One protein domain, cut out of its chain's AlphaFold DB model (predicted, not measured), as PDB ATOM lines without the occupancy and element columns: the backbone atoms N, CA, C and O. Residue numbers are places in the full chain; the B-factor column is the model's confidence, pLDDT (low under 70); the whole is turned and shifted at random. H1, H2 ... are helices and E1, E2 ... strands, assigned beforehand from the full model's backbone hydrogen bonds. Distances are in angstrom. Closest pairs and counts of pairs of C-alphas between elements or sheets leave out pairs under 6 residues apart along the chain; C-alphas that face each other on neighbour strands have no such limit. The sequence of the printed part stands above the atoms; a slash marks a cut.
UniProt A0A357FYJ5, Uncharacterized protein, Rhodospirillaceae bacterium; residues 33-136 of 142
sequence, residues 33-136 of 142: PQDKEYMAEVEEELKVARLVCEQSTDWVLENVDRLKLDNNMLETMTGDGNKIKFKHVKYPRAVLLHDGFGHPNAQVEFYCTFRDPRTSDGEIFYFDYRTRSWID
ATOM      1  N   PRO A  33       9.620 -53.740  23.927       57.66
ATOM      2  CA  PRO A  33       8.483 -54.640  24.156       57.66
ATOM      3  C   PRO A  33       7.344 -53.964  24.934       57.66
ATOM      4  O   PRO A  33       6.184 -54.318  24.744       57.66
ATOM      5  N   GLN A  34       7.678 -52.949  25.735       59.75
ATOM      6  CA  GLN A  34       6.731 -52.138  26.495       59.75
ATOM      7  C   GLN A  34       5.717 -51.416  25.597       59.75
ATOM      8  O   GLN A  34       4.568 -51.263  25.997       59.75
ATOM      9  N   ASP A  35       6.097 -51.058  24.365       72.31
ATOM     10  CA  ASP A  35       5.173 -50.426  23.423       72.31
ATOM     11  C   ASP A  35       4.120 -51.429  22.936       72.31
ATOM     12  O   ASP A  35       2.958 -51.077  22.796       72.31
ATOM     13  N   LYS A  36       4.473 -52.708  22.738       80.44
ATOM     14  CA  LYS A  36       3.508 -53.728  22.286       80.44
ATOM     15  C   LYS A  36       2.481 -54.076  23.357       80.44
ATOM     16  O   LYS A  36       1.297 -54.176  23.049       80.44
ATOM     17  N   GLU A  37       2.937 -54.267  24.592       84.94
ATOM     18  CA  GLU A  37       2.057 -54.546  25.731       84.94
ATOM     19  C   GLU A  37       1.131 -53.355  26.003       84.94
ATOM     20  O   GLU A  37      -0.078 -53.536  26.107       84.94
ATOM     21  N   TYR A  38       1.675 -52.133  25.981       85.38
ATOM     22  CA  TYR A  38       0.889 -50.903  26.071       85.38
ATOM     23  C   TYR A  38      -0.186 -50.815  24.979       85.38
ATOM     24  O   TYR A  38      -1.349 -50.560  25.285       85.38
ATOM     25  N   MET A  39       0.164 -51.060  23.709       85.31
ATOM     26  CA  MET A  39      -0.808 -50.995  22.610       85.31
ATOM     27  C   MET A  39      -1.944 -52.011  22.777       85.31
ATOM     28  O   MET A  39      -3.091 -51.672  22.491       85.31
ATOM     29  N   ALA A  40      -1.637 -53.224  23.248       88.81
ATOM     30  CA  ALA A  40      -2.632 -54.264  23.494       88.81
ATOM     31  C   ALA A  40      -3.550 -53.918  24.680       88.81
ATOM     32  O   ALA A  40      -4.766 -54.041  24.561       88.81
ATOM     33  N   GLU A  41      -2.992 -53.433  25.798       89.69
ATOM     34  CA  GLU A  41      -3.788 -52.971  26.944       89.69
ATOM     35  C   GLU A  41      -4.733 -51.831  26.545       89.69
ATOM     36  O   GLU A  41      -5.920 -51.862  26.872       89.69
ATOM     37  N   VAL A  42      -4.228 -50.840  25.803       89.81
ATOM     38  CA  VAL A  42      -5.055 -49.727  25.327       89.81
ATOM     39  C   VAL A  42      -6.160 -50.219  24.398       89.81
ATOM     40  O   VAL A  42      -7.284 -49.738  24.496       89.81
ATOM     41  N   GLU A  43      -5.887 -51.169  23.505       90.44
ATOM     42  CA  GLU A  43      -6.911 -51.695  22.598       90.44
ATOM     43  C   GLU A  43      -8.083 -52.338  23.357       90.44
ATOM     44  O   GLU A  43      -9.244 -52.072  23.037       90.44
ATOM     45  N   GLU A  44      -7.793 -53.133  24.387       90.56
ATOM     46  CA  GLU A  44      -8.822 -53.722  25.248       90.56
ATOM     47  C   GLU A  44      -9.601 -52.644  26.013       90.56
ATOM     48  O   GLU A  44     -10.833 -52.669  26.051       90.56
ATOM     49  N   GLU A  45      -8.917 -51.628  26.542       90.56
ATOM     50  CA  GLU A  45      -9.572 -50.485  27.183       90.56
ATOM     51  C   GLU A  45     -10.483 -49.714  26.216       90.56
ATOM     52  O   GLU A  45     -11.593 -49.333  26.585       90.56
ATOM     53  N   LEU A  46     -10.076 -49.524  24.959       90.06
ATOM     54  CA  LEU A  46     -10.912 -48.872  23.948       90.06
ATOM     55  C   LEU A  46     -12.159 -49.703  23.622       90.06
ATOM     56  O   LEU A  46     -13.241 -49.133  23.485       90.06
ATOM     57  N   LYS A  47     -12.050 -51.036  23.537       91.00
ATOM     58  CA  LYS A  47     -13.212 -51.928  23.345       91.00
ATOM     59  C   LYS A  47     -14.205 -51.789  24.493       91.00
ATOM     60  O   LYS A  47     -15.400 -51.616  24.258       91.00
ATOM     61  N   VAL A  48     -13.716 -51.799  25.731       90.62
ATOM     62  CA  VAL A  48     -14.570 -51.636  26.912       90.62
ATOM     63  C   VAL A  48     -15.198 -50.241  26.952       90.62
ATOM     64  O   VAL A  48     -16.387 -50.116  27.231       90.62
ATOM     65  N   ALA A  49     -14.452 -49.190  26.605       89.81
ATOM     66  CA  ALA A  49     -14.982 -47.830  26.502       89.81
ATOM     67  C   ALA A  49     -16.124 -47.721  25.473       89.81
ATOM     68  O   ALA A  49     -17.133 -47.067  25.745       89.81
ATOM     69  N   ARG A  50     -16.008 -48.409  24.326       90.62
ATOM     70  CA  ARG A  50     -17.088 -48.499  23.328       90.62
ATOM     71  C   ARG A  50     -18.337 -49.162  23.895       90.62
ATOM     72  O   ARG A  50     -19.423 -48.602  23.780       90.62
ATOM     73  N   LEU A  51     -18.168 -50.300  24.566       89.50
ATOM     74  CA  LEU A  51     -19.278 -51.015  25.200       89.50
ATOM     75  C   LEU A  51     -19.974 -50.166  26.269       89.50
ATOM     76  O   LEU A  51     -21.198 -50.158  26.331       89.50
ATOM     77  N   VAL A  52     -19.217 -49.406  27.069       88.56
ATOM     78  CA  VAL A  52     -19.788 -48.467  28.048       88.56
ATOM     79  C   VAL A  52     -20.668 -47.432  27.351       88.56
ATOM     80  O   VAL A  52     -21.793 -47.207  27.791       88.56
ATOM     81  N   CYS A  53     -20.207 -46.831  26.251       89.00
ATOM     82  CA  CYS A  53     -21.023 -45.887  25.491       89.00
ATOM     83  C   CYS A  53     -22.324 -46.527  24.993       89.00
ATOM     84  O   CYS A  53     -23.395 -45.983  25.244       89.00
ATOM     85  N   GLU A  54     -22.256 -47.703  24.374       89.69
ATOM     86  CA  GLU A  54     -23.437 -48.393  23.843       89.69
ATOM     87  C   GLU A  54     -24.434 -48.777  24.949       89.69
ATOM     88  O   GLU A  54     -25.626 -48.475  24.848       89.69
ATOM     89  N   GLN A  55     -23.953 -49.373  26.043       88.56
ATOM     90  CA  GLN A  55     -24.793 -49.835  27.154       88.56
ATOM     91  C   GLN A  55     -25.350 -48.694  28.008       88.56
ATOM     92  O   GLN A  55     -26.413 -48.829  28.610       88.56
ATOM     93  N   SER A  56     -24.662 -47.553  28.055       85.56
ATOM     94  CA  SER A  56     -25.116 -46.382  28.814       85.56
ATOM     95  C   SER A  56     -26.319 -45.667  28.195       85.56
ATOM     96  O   SER A  56     -26.892 -44.799  28.848       85.56
ATOM     97  N   THR A  57     -26.713 -46.022  26.966       85.12
ATOM     98  CA  THR A  57     -27.714 -45.291  26.175       85.12
ATOM     99  C   THR A  57     -29.016 -45.050  26.925       85.12
ATOM    100  O   THR A  57     -29.433 -43.901  27.066       85.12
ATOM    101  N   ASP A  58     -29.650 -46.107  27.426       84.75
ATOM    102  CA  ASP A  58     -30.971 -45.984  28.048       84.75
ATOM    103  C   ASP A  58     -30.885 -45.168  29.349       84.75
ATOM    104  O   ASP A  58     -31.648 -44.224  29.547       84.75
ATOM    105  N   TRP A  59     -29.862 -45.425  30.173       84.38
ATOM    106  CA  TRP A  59     -29.625 -44.670  31.407       84.38
ATOM    107  C   TRP A  59     -29.377 -43.176  31.148       84.38
ATOM    108  O   TRP A  59     -29.910 -42.323  31.861       84.38
ATOM    109  N   VAL A  60     -28.581 -42.849  30.125       81.44
ATOM    110  CA  VAL A  60     -28.267 -41.469  29.730       81.44
ATOM    111  C   VAL A  60     -29.521 -40.735  29.267       81.44
ATOM    112  O   VAL A  60     -29.760 -39.611  29.710       81.44
ATOM    113  N   LEU A  61     -30.334 -41.367  28.414       79.19
ATOM    114  CA  LEU A  61     -31.566 -40.775  27.891       79.19
ATOM    115  C   LEU A  61     -32.621 -40.560  28.988       79.19
ATOM    116  O   LEU A  61     -33.355 -39.575  28.943       79.19
ATOM    117  N   GLU A  62     -32.660 -41.418  30.008       82.19
ATOM    118  CA  GLU A  62     -33.537 -41.253  31.175       82.19
ATOM    119  C   GLU A  62     -33.064 -40.158  32.149       82.19
ATOM    120  O   GLU A  62     -33.873 -39.579  32.873       82.19
ATOM    121  N   ASN A  63     -31.761 -39.848  32.182       79.44
ATOM    122  CA  ASN A  63     -31.146 -38.946  33.170       79.44
ATOM    123  C   ASN A  63     -30.584 -37.648  32.563       79.44
ATOM    124  O   ASN A  63     -29.739 -36.991  33.176       79.44
ATOM    125  N   VAL A  64     -31.076 -37.243  31.389       76.69
ATOM    126  CA  VAL A  64     -30.598 -36.084  30.611       76.69
ATOM    127  C   VAL A  64     -30.382 -34.816  31.448       76.69
ATOM    128  O   VAL A  64     -29.352 -34.153  31.315       76.69
ATOM    129  N   ASP A  65     -31.313 -34.469  32.337       71.69
ATOM    130  CA  ASP A  65     -31.215 -33.229  33.117       71.69
ATOM    131  C   ASP A  65     -30.076 -33.237  34.144       71.69
ATOM    132  O   ASP A  65     -29.535 -32.181  34.475       71.69
ATOM    133  N   ARG A  66     -29.643 -34.419  34.597       69.19
ATOM    134  CA  ARG A  66     -28.516 -34.564  35.532       69.19
ATOM    135  C   ARG A  66     -27.169 -34.363  34.840       69.19
ATOM    136  O   ARG A  66     -26.221 -33.922  35.485       69.19
ATOM    137  N   LEU A  67     -27.094 -34.628  33.535       69.75
ATOM    138  CA  LEU A  67     -25.867 -34.526  32.737       69.75
ATOM    139  C   LEU A  67     -25.465 -33.070  32.451       69.75
ATOM    140  O   LEU A  67     -24.284 -32.784  32.265       69.75
ATOM    141  N   LYS A  68     -26.424 -32.132  32.468       63.97
ATOM    142  CA  LYS A  68     -26.187 -30.689  32.262       63.97
ATOM    143  C   LYS A  68     -25.376 -30.031  33.389       63.97
ATOM    144  O   LYS A  68     -24.787 -28.978  33.172       63.97
ATOM    145  N   LEU A  69     -25.348 -30.631  34.581       58.53
ATOM    146  CA  LEU A  69     -24.730 -30.080  35.795       58.53
ATOM    147  C   LEU A  69     -23.301 -30.598  36.038       58.53
ATOM    148  O   LEU A  69     -22.900 -30.767  37.183       58.53
ATOM    149  N   ASP A  70     -22.549 -30.883  34.972       57.28
ATOM    150  CA  ASP A  70     -21.166 -31.399  35.023       57.28
ATOM    151  C   ASP A  70     -21.026 -32.863  35.511       57.28
ATOM    152  O   ASP A  70     -19.937 -33.432  35.510       57.28
ATOM    153  N   ASN A  71     -22.135 -33.547  35.826       60.38
ATOM    154  CA  ASN A  71     -22.169 -34.990  36.119       60.38
ATOM    155  C   ASN A  71     -22.245 -35.836  34.835       60.38
ATOM    156  O   ASN A  71     -23.136 -36.662  34.660       60.38
ATOM    157  N   ASN A  72     -21.307 -35.613  33.918       66.25
ATOM    158  CA  ASN A  72     -21.228 -36.287  32.617       66.25
ATOM    159  C   ASN A  72     -20.398 -37.581  32.627       66.25
ATOM    160  O   ASN A  72     -20.234 -38.224  31.588       66.25
ATOM    161  N   MET A  73     -19.837 -37.953  33.774       62.88
ATOM    162  CA  MET A  73     -18.955 -39.105  33.902       62.88
ATOM    163  C   MET A  73     -19.761 -40.397  34.027       62.88
ATOM    164  O   MET A  73     -20.448 -40.612  35.022       62.88
ATOM    165  N   LEU A  74     -19.596 -41.310  33.067       70.25
ATOM    166  CA  LEU A  74     -20.187 -42.658  33.108       70.25
ATOM    167  C   LEU A  74     -19.452 -43.597  34.087       70.25
ATOM    168  O   LEU A  74     -19.627 -44.810  34.063       70.25
ATOM    169  N   GLU A  75     -18.619 -43.039  34.969       64.69
ATOM    170  CA  GLU A  75     -17.789 -43.759  35.940       64.69
ATOM    171  C   GLU A  75     -18.578 -44.596  36.948       64.69
ATOM    172  O   GLU A  75     -18.009 -45.479  37.594       64.69
ATOM    173  N   THR A  76     -19.864 -44.298  37.124       62.59
ATOM    174  CA  THR A  76     -20.766 -45.051  37.997       62.59
ATOM    175  C   THR A  76     -21.296 -46.324  37.345       62.59
ATOM    176  O   THR A  76     -21.927 -47.122  38.033       62.59
ATOM    177  N   MET A  77     -21.055 -46.540  36.046       63.62
ATOM    178  CA  MET A  77     -21.443 -47.781  35.385       63.62
ATOM    179  C   MET A  77     -20.515 -48.925  35.803       63.62
ATOM    180  O   MET A  77     -19.295 -48.874  35.637       63.62
ATOM    181  N   THR A  78     -21.112 -49.966  36.372       57.19
ATOM    182  CA  THR A  78     -20.426 -51.188  36.791       57.19
ATOM    183  C   THR A  78     -20.628 -52.275  35.745       57.19
ATOM    184  O   THR A  78     -21.769 -52.637  35.463       57.19
ATOM    185  N   GLY A  79     -19.538 -52.824  35.207       52.66
ATOM    186  CA  GLY A  79     -19.569 -54.082  34.458       52.66
ATOM    187  C   GLY A  79     -19.402 -55.242  35.437       52.66
ATOM    188  O   GLY A  79     -18.515 -55.188  36.289       52.66
ATOM    189  N   ASP A  80     -20.277 -56.249  35.384       55.28
ATOM    190  CA  ASP A  80     -20.247 -57.436  36.260       55.28
ATOM    191  C   ASP A  80     -20.137 -57.129  37.772       55.28
ATOM    192  O   ASP A  80     -19.514 -57.860  38.542       55.28
ATOM    193  N   GLY A  81     -20.721 -56.008  38.213       59.44
ATOM    194  CA  GLY A  81     -20.703 -55.569  39.615       59.44
ATOM    195  C   GLY A  81     -19.402 -54.901  40.082       59.44
ATOM    196  O   GLY A  81     -19.339 -54.432  41.217       59.44
ATOM    197  N   ASN A  82     -18.385 -54.785  39.220       65.50
ATOM    198  CA  ASN A  82     -17.127 -54.098  39.518       65.50
ATOM    199  C   ASN A  82     -17.011 -52.773  38.747       65.50
ATOM    200  O   ASN A  82     -17.430 -52.653  37.594       65.50
ATOM    201  N   LYS A  83     -16.398 -51.750  39.368       68.00
ATOM    202  CA  LYS A  83     -16.045 -50.505  38.662       68.00
ATOM    203  C   LYS A  83     -14.971 -50.834  37.620       68.00
ATOM    204  O   LYS A  83     -13.871 -51.250  37.984       68.00
ATOM    205  N   ILE A  84     -15.289 -50.634  36.343       75.75
ATOM    206  CA  ILE A  84     -14.385 -50.879  35.211       75.75
ATOM    207  C   ILE A  84     -13.222 -49.902  35.306       75.75
ATOM    208  O   ILE A  84     -13.443 -48.741  35.022       75.75
ATOM    209  N   LYS A  85     -12.016 -50.299  35.715       78.62
ATOM    210  CA  LYS A  85     -10.879 -49.368  35.840       78.62
ATOM    211  C   LYS A  85     -10.124 -49.248  34.518       78.62
ATOM    212  O   LYS A  85      -9.585 -50.243  34.050       78.62
ATOM    213  N   PHE A  86     -10.019 -48.034  33.987       84.69
ATOM    214  CA  PHE A  86      -9.126 -47.723  32.869       84.69
ATOM    215  C   PHE A  86      -7.785 -47.203  33.403       84.69
ATOM    216  O   PHE A  86      -7.768 -46.323  34.270       84.69
ATOM    217  N   LYS A  87      -6.666 -47.757  32.930       85.81
ATOM    218  CA  LYS A  87      -5.309 -47.309  33.274       85.81
ATOM    219  C   LYS A  87      -4.834 -46.197  32.339       85.81
ATOM    220  O   LYS A  87      -4.180 -45.265  32.805       85.81
ATOM    221  N   HIS A  88      -5.151 -46.294  31.048       87.31
ATOM    222  CA  HIS A  88      -4.603 -45.426  29.999       87.31
ATOM    223  C   HIS A  88      -5.680 -44.565  29.339       87.31
ATOM    224  O   HIS A  88      -5.453 -43.388  29.046       87.31
ATOM    225  N   VAL A  89      -6.864 -45.132  29.115       85.81
ATOM    226  CA  VAL A  89      -8.011 -44.443  28.520       85.81
ATOM    227  C   VAL A  89      -8.739 -43.636  29.598       85.81
ATOM    228  O   VAL A  89      -8.999 -44.108  30.702       85.81
ATOM    229  N   LYS A  90      -9.101 -42.384  29.306       84.69
ATOM    230  CA  LYS A  90      -9.996 -41.636  30.203       84.69
ATOM    231  C   LYS A  90     -11.407 -42.202  30.093       84.69
ATOM    232  O   LYS A  90     -11.853 -42.483  28.985       84.69
ATOM    233  N   TYR A  91     -12.120 -42.288  31.217       86.19
ATOM    234  CA  TYR A  91     -13.503 -42.764  31.211       86.19
ATOM    235  C   TYR A  91     -14.369 -42.026  30.187       86.19
ATOM    236  O   TYR A  91     -14.260 -40.794  30.086       86.19
ATOM    237  N   PRO A  92     -15.257 -42.751  29.484       87.38
ATOM    238  CA  PRO A  92     -16.217 -42.138  28.589       87.38
ATOM    239  C   PRO A  92     -17.130 -41.142  29.302       87.38
ATOM    240  O   PRO A  92     -17.498 -41.316  30.470       87.38
ATOM    241  N   ARG A  93     -17.488 -40.078  28.584       86.12
ATOM    242  CA  ARG A  93     -18.338 -38.999  29.091       86.12
ATOM    243  C   ARG A  93     -19.503 -38.730  28.160       86.12
ATOM    244  O   ARG A  93     -19.306 -38.669  26.947       86.12
ATOM    245  N   ALA A  94     -20.675 -38.493  28.736       83.88
ATOM    246  CA  ALA A  94     -21.852 -38.038  28.011       83.88
ATOM    247  C   ALA A  94     -21.814 -36.508  27.862       83.88
ATOM    248  O   ALA A  94     -21.929 -35.773  28.837       83.88
ATOM    249  N   VAL A  95     -21.632 -36.012  26.645       79.06
ATOM    250  CA  VAL A  95     -21.594 -34.583  26.339       79.06
ATOM    251  C   VAL A  95     -22.871 -34.147  25.643       79.06
ATOM    252  O   VAL A  95     -23.397 -34.830  24.763       79.06
ATOM    253  N   LEU A  96     -23.338 -32.971  26.051       76.38
ATOM    254  CA  LEU A  96     -24.416 -32.254  25.401       76.38
ATOM    255  C   LEU A  96     -23.807 -31.233  24.447       76.38
ATOM    256  O   LEU A  96     -23.179 -30.275  24.905       76.38
ATOM    257  N   LEU A  97     -23.968 -31.429  23.143       69.50
ATOM    258  CA  LEU A  97     -23.615 -30.418  22.157       69.50
ATOM    259  C   LEU A  97     -24.891 -29.695  21.724       69.50
ATOM    260  O   LEU A  97     -25.880 -30.301  21.318       69.50
ATOM    261  N   HIS A  98     -24.874 -28.373  21.862       59.88
ATOM    262  CA  HIS A  98     -25.866 -27.515  21.239       59.88
ATOM    263  C   HIS A  98     -25.296 -27.057  19.907       59.88
ATOM    264  O   HIS A  98     -24.396 -26.213  19.883       59.88
ATOM    265  N   ASP A  99     -25.822 -27.591  18.811       54.03
ATOM    266  CA  ASP A  99     -25.508 -27.057  17.497       54.03
ATOM    267  C   ASP A  99     -26.200 -25.694  17.338       54.03
ATOM    268  O   ASP A  99     -27.403 -25.587  17.106       54.03
ATOM    269  N   GLY A 100     -25.414 -24.631  17.526       44.12
ATOM    270  CA  GLY A 100     -25.777 -23.252  17.207       44.12
ATOM    271  C   GLY A 100     -26.430 -22.467  18.347       44.12
ATOM    272  O   GLY A 100     -27.632 -22.548  18.591       44.12
ATOM    273  N   PHE A 101     -25.656 -21.567  18.961       38.03
ATOM    274  CA  PHE A 101     -26.223 -20.403  19.645       38.03
ATOM    275  C   PHE A 101     -27.038 -19.591  18.615       38.03
ATOM    276  O   PHE A 101     -26.463 -18.960  17.733       38.03
ATOM    277  N   GLY A 102     -28.373 -19.623  18.701       43.38
ATOM    278  CA  GLY A 102     -29.260 -18.759  17.906       43.38
ATOM    279  C   GLY A 102     -29.925 -19.368  16.662       43.38
ATOM    280  O   GLY A 102     -30.567 -18.621  15.925       43.38
ATOM    281  N   HIS A 103     -29.841 -20.683  16.420       40.72
ATOM    282  CA  HIS A 103     -30.590 -21.324  15.328       40.72
ATOM    283  C   HIS A 103     -31.930 -21.925  15.807       40.72
ATOM    284  O   HIS A 103     -31.941 -22.715  16.748       40.72
ATOM    285  N   PRO A 104     -33.067 -21.632  15.143       43.28
ATOM    286  CA  PRO A 104     -34.393 -22.127  15.545       43.28
ATOM    287  C   PRO A 104     -34.581 -23.645  15.363       43.28
ATOM    288  O   PRO A 104     -35.538 -24.205  15.884       43.28
ATOM    289  N   ASN A 105     -33.651 -24.307  14.664       46.72
ATOM    290  CA  ASN A 105     -33.606 -25.759  14.478       46.72
ATOM    291  C   ASN A 105     -32.456 -26.422  15.254       46.72
ATOM    292  O   ASN A 105     -32.077 -27.538  14.906       46.72
ATOM    293  N   ALA A 106     -31.873 -25.742  16.250       48.38
ATOM    294  CA  ALA A 106     -30.798 -26.297  17.069       48.38
ATOM    295  C   ALA A 106     -31.251 -27.629  17.683       48.38
ATOM    296  O   ALA A 106     -32.106 -27.669  18.574       48.38
ATOM    297  N   GLN A 107     -30.712 -28.735  17.169       55.88
ATOM    298  CA  GLN A 107     -30.932 -30.043  17.759       55.88
ATOM    299  C   GLN A 107     -29.974 -30.177  18.936       55.88
ATOM    300  O   GLN A 107     -28.808 -29.796  18.868       55.88
ATOM    301  N   VAL A 108     -30.499 -30.674  20.049       62.69
ATOM    302  CA  VAL A 108     -29.671 -31.050  21.185       62.69
ATOM    303  C   VAL A 108     -29.034 -32.389  20.828       62.69
ATOM    304  O   VAL A 108     -29.732 -33.402  20.759       62.69
ATOM    305  N   GLU A 109     -27.739 -32.381  20.536       70.06
ATOM    306  CA  GLU A 109     -26.993 -33.587  20.203       70.06
ATOM    307  C   GLU A 109     -26.389 -34.190  21.474       70.06
ATOM    308  O   GLU A 109     -25.732 -33.512  22.269       70.06
ATOM    309  N   PHE A 110     -26.640 -35.483  21.680       80.50
ATOM    310  CA  PHE A 110     -26.206 -36.226  22.859       80.50
ATOM    311  C   PHE A 110     -25.160 -37.253  22.446       80.50
ATOM    312  O   PHE A 110     -25.492 -38.243  21.790       80.50
ATOM    313  N   TYR A 111     -23.915 -37.045  22.869       84.94
ATOM    314  CA  TYR A 111     -22.807 -37.919  22.492       84.94
ATOM    315  C   TYR A 111     -22.133 -38.569  23.689       84.94
ATOM    316  O   TYR A 111     -21.853 -37.905  24.678       84.94
ATOM    317  N   CYS A 112     -21.767 -39.840  23.568       87.38
ATOM    318  CA  CYS A 112     -20.704 -40.417  24.382       87.38
ATOM    319  C   CYS A 112     -19.362 -40.123  23.722       87.38
ATOM    320  O   CYS A 112     -19.228 -40.304  22.510       87.38
ATOM    321  N   THR A 113     -18.363 -39.709  24.501       87.44
ATOM    322  CA  THR A 113     -17.028 -39.411  23.976       87.44
ATOM    323  C   THR A 113     -15.912 -39.944  24.856       87.44
ATOM    324  O   THR A 113     -15.985 -39.887  26.084       87.44
ATOM    325  N   PHE A 114     -14.852 -40.434  24.217       88.25
ATOM    326  CA  PHE A 114     -13.570 -40.770  24.838       88.25
ATOM    327  C   PHE A 114     -12.459 -40.648  23.792       88.25
ATOM    328  O   PHE A 114     -12.727 -40.531  22.597       88.25
ATOM    329  N   ARG A 115     -11.204 -40.629  24.243       87.69
ATOM    330  CA  ARG A 115     -10.039 -40.365  23.393       87.69
ATOM    331  C   ARG A 115      -9.109 -41.568  23.345       87.69
ATOM    332  O   ARG A 115      -8.845 -42.156  24.392       87.69
ATOM    333  N   ASP A 116      -8.567 -41.851  22.165       87.50
ATOM    334  CA  ASP A 116      -7.455 -42.785  21.996       87.50
ATOM    335  C   ASP A 116      -6.150 -42.185  22.554       87.50
ATOM    336  O   ASP A 116      -5.649 -41.201  21.995       87.50
ATOM    337  N   PRO A 117      -5.567 -42.744  23.633       84.94
ATOM    338  CA  PRO A 117      -4.340 -42.219  24.222       84.94
ATOM    339  C   PRO A 117      -3.090 -42.505  23.374       84.94
ATOM    340  O   PRO A 117      -2.045 -41.915  23.641       84.94
ATOM    341  N   ARG A 118      -3.180 -43.364  22.345       82.81
ATOM    342  CA  ARG A 118      -2.069 -43.683  21.427       82.81
ATOM    343  C   ARG A 118      -1.771 -42.539  20.462       82.81
ATOM    344  O   ARG A 118      -0.668 -42.451  19.932       82.81
ATOM    345  N   THR A 119      -2.753 -41.673  20.219       75.62
ATOM    346  CA  THR A 119      -2.626 -40.527  19.314       75.62
ATOM    347  C   THR A 119      -2.396 -39.252  20.125       75.62
ATOM    348  O   THR A 119      -3.201 -38.897  20.985       75.62
ATOM    349  N   SER A 120      -1.297 -38.537  19.862       64.69
ATOM    350  CA  SER A 120      -0.969 -37.292  20.581       64.69
ATOM    351  C   SER A 120      -2.032 -36.208  20.384       64.69
ATOM    352  O   SER A 120      -2.346 -35.468  21.316       64.69
ATOM    353  N   ASP A 121      -2.629 -36.173  19.190       65.62
ATOM    354  CA  ASP A 121      -3.648 -35.193  18.804       65.62
ATOM    355  C   ASP A 121      -5.079 -35.683  19.071       65.62
ATOM    356  O   ASP A 121      -6.044 -34.941  18.889       65.62
ATOM    357  N   GLY A 122      -5.207 -36.896  19.618       60.50
ATOM    358  CA  GLY A 122      -6.410 -37.372  20.268       60.50
ATOM    359  C   GLY A 122      -7.561 -37.635  19.319       60.50
ATOM    360  O   GLY A 122      -8.532 -36.886  19.344       60.50
ATOM    361  N   GLU A 123      -7.496 -38.740  18.579       82.56
ATOM    362  CA  GLU A 123      -8.680 -39.344  17.973       82.56
ATOM    363  C   GLU A 123      -9.758 -39.476  19.056       82.56
ATOM    364  O   GLU A 123      -9.576 -40.151  20.074       82.56
ATOM    365  N   ILE A 124     -10.845 -38.721  18.891       84.62
ATOM    366  CA  ILE A 124     -11.979 -38.734  19.809       84.62
ATOM    367  C   ILE A 124     -13.064 -39.558  19.140       84.62
ATOM    368  O   ILE A 124     -13.528 -39.213  18.054       84.62
ATOM    369  N   PHE A 125     -13.491 -40.616  19.815       86.56
ATOM    370  CA  PHE A 125     -14.636 -41.401  19.395       86.56
ATOM    371  C   PHE A 125     -15.915 -40.717  19.855       86.56
ATOM    372  O   PHE A 125     -15.980 -40.211  20.977       86.56
ATOM    373  N   TYR A 126     -16.926 -40.721  18.990       87.31
ATOM    374  CA  TYR A 126     -18.248 -40.191  19.291       87.31
ATOM    375  C   TYR A 126     -19.287 -41.262  19.005       87.31
ATOM    376  O   TYR A 126     -19.337 -41.810  17.906       87.31
ATOM    377  N   PHE A 127     -20.128 -41.531  19.990       88.88
ATOM    378  CA  PHE A 127     -21.307 -42.368  19.833       88.88
ATOM    379  C   PHE A 127     -22.545 -41.509  20.045       88.88
ATOM    380  O   PHE A 127     -22.664 -40.847  21.074       88.88
ATOM    381  N   ASP A 128     -23.439 -41.493  19.067       87.62
ATOM    382  CA  ASP A 128     -24.705 -40.776  19.136       87.62
ATOM    383  C   ASP A 128     -25.739 -41.610  19.884       87.62
ATOM    384  O   ASP A 128     -26.159 -42.671  19.420       87.62
ATOM    385  N   TYR A 129     -26.181 -41.106  21.034       85.50
ATOM    386  CA  TYR A 129     -27.191 -41.780  21.842       85.50
ATOM    387  C   TYR A 129     -28.569 -41.821  21.179       85.50
ATOM    388  O   TYR A 129     -29.345 -42.742  21.433       85.50
ATOM    389  N   ARG A 130     -28.890 -40.850  20.317       82.69
ATOM    390  CA  ARG A 130     -30.183 -40.775  19.633       82.69
ATOM    391  C   ARG A 130     -30.252 -41.756  18.474       82.69
ATOM    392  O   ARG A 130     -31.243 -42.468  18.336       82.69
ATOM    393  N   THR A 131     -29.221 -41.777  17.632       84.81
ATOM    394  CA  THR A 131     -29.170 -42.680  16.469       84.81
ATOM    395  C   THR A 131     -28.580 -44.048  16.800       84.81
ATOM    396  O   THR A 131     -28.645 -44.950  15.967       84.81
ATOM    397  N   ARG A 132     -28.062 -44.227  18.025       88.38
ATOM    398  CA  ARG A 132     -27.447 -45.463  18.532       88.38
ATOM    399  C   ARG A 132     -26.327 -45.963  17.624       88.38
ATOM    400  O   ARG A 132     -26.205 -47.158  17.363       88.38
ATOM    401  N   SER A 133     -25.538 -45.029  17.103       88.94
ATOM    402  CA  SER A 133     -24.514 -45.322  16.108       88.94
ATOM    403  C   SER A 133     -23.223 -44.562  16.377       88.94
ATOM    404  O   SER A 133     -23.216 -43.461  16.935       88.94
ATOM    405  N   TRP A 134     -22.110 -45.182  15.987       88.94
ATOM    406  CA  TRP A 134     -20.804 -44.537  16.005       88.94
ATOM    407  C   TRP A 134     -20.731 -43.506  14.890       88.94
ATOM    408  O   TRP A 134     -21.037 -43.801  13.735       88.94
ATOM    409  N   ILE A 135     -20.290 -42.304  15.241       84.12
ATOM    410  CA  ILE A 135     -20.027 -41.254  14.272       84.12
ATOM    411  C   ILE A 135     -18.558 -41.320  13.902       84.12
ATOM    412  O   ILE A 135     -17.680 -41.066  14.733       84.12
ATOM    413  N   ASP A 136     -18.304 -41.581  12.627       67.19
ATOM    414  CA  ASP A 136     -16.992 -41.374  12.032       67.19
ATOM    415  C   ASP A 136     -16.743 -39.866  11.928       67.19
ATOM    416  O   ASP A 136     -17.110 -39.204  10.953       67.19
TER     417      ASP A 136
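This is residues 33 to 136 of the 142 residues of an uncharacterized protein of Rhodospirillaceae bacterium (UniProt A0A357FYJ5). What shape do these atoms make? One long helix, H1, runs along one face of a strongly twisted sheet of four strands, E1 to E4, and its residues 46 to 54 make the contact. Two short helices, H2 and H3, follow H1 and only graze the sheet, and a long stretch with no named element, residues 68 to 92, leads from H3 to E1. What is it built of? The printed part has 104 residues, with three named helices and then four named strands, in the order H1 H2 H3 E1 E2 E3 E4; the class is mixed, and the sheet, E1 E2 E3 E4 in order, is antiparallel throughout. How compact is it? It is only just compact, close to loose, with a radius of gyration of the C-alphas of 15.0 A, and elongated, with spans of 54 by 33 by 23 A.

Where are the helices? H1 is residues 33 to 55, 33.8 A long, from C-alpha 33 at (8.483, -54.640, 24.156). H2 is residues 57 to 62, 8.7 A, and H3 is residues 64 to 67, 5.4 A. Where are the strands? E1 is residues 93 to 98, 15.8 A, and E2 is residues 108 to 115, 21.8 A. E3 is residues 124 to 128, 12.9 A, and E4 is residues 133 to 135, 6.3 A, ending with C-alpha 135 at (-20.027, -41.254, 14.272).

How do the strands pair? They form a meander, each strand the antiparallel neighbour of the one before, and each step is a hairpin. N 95 and O 111 are 2.7 A apart in E1 and E2, N 112 and O 127 are 2.8 A apart in E2 and E3, and N 128 and O 133 are 2.9 A apart in E3 and E4, each within hydrogen-bond range. How does H1 stand to the sheet? The two make two layers, a helix on one face of a sheet: H1 lies over E2 and E3 at a height over the sheet of 10.0 A, along the strands, at 4 degrees to E2 on the local plane. The closest C-alphas of H1 and E2 are those of Cys 53 and Cys 112, 5.6 A apart. And the other helices? H1 and H2 meet only through their link, and H1 and H3 are apart. H2 and E2 are near each other, and the closest C-alphas of H3 and E1 are those of Leu 67 and Ala 94, 7.1 A apart. What do the helix backbones show? Every O i to N i+4 pair is within hydrogen-bond range in H1 and H2, and H3 is too short for such a pair.

How large is it? The two C-alphas farthest apart, those of Pro 33 and Pro 104, are 54.5 A apart, and the printed part has no cut. Which link is long? That from H3 to E1, with 25 residues, where residues 78 to 79 pair antiparallel with residues 82 to 83. Where is confidence low? The mean pLDDT of the printed part is 75.8, and 35 residues are under 70, among them residues 75 to 83 and 97 to 108.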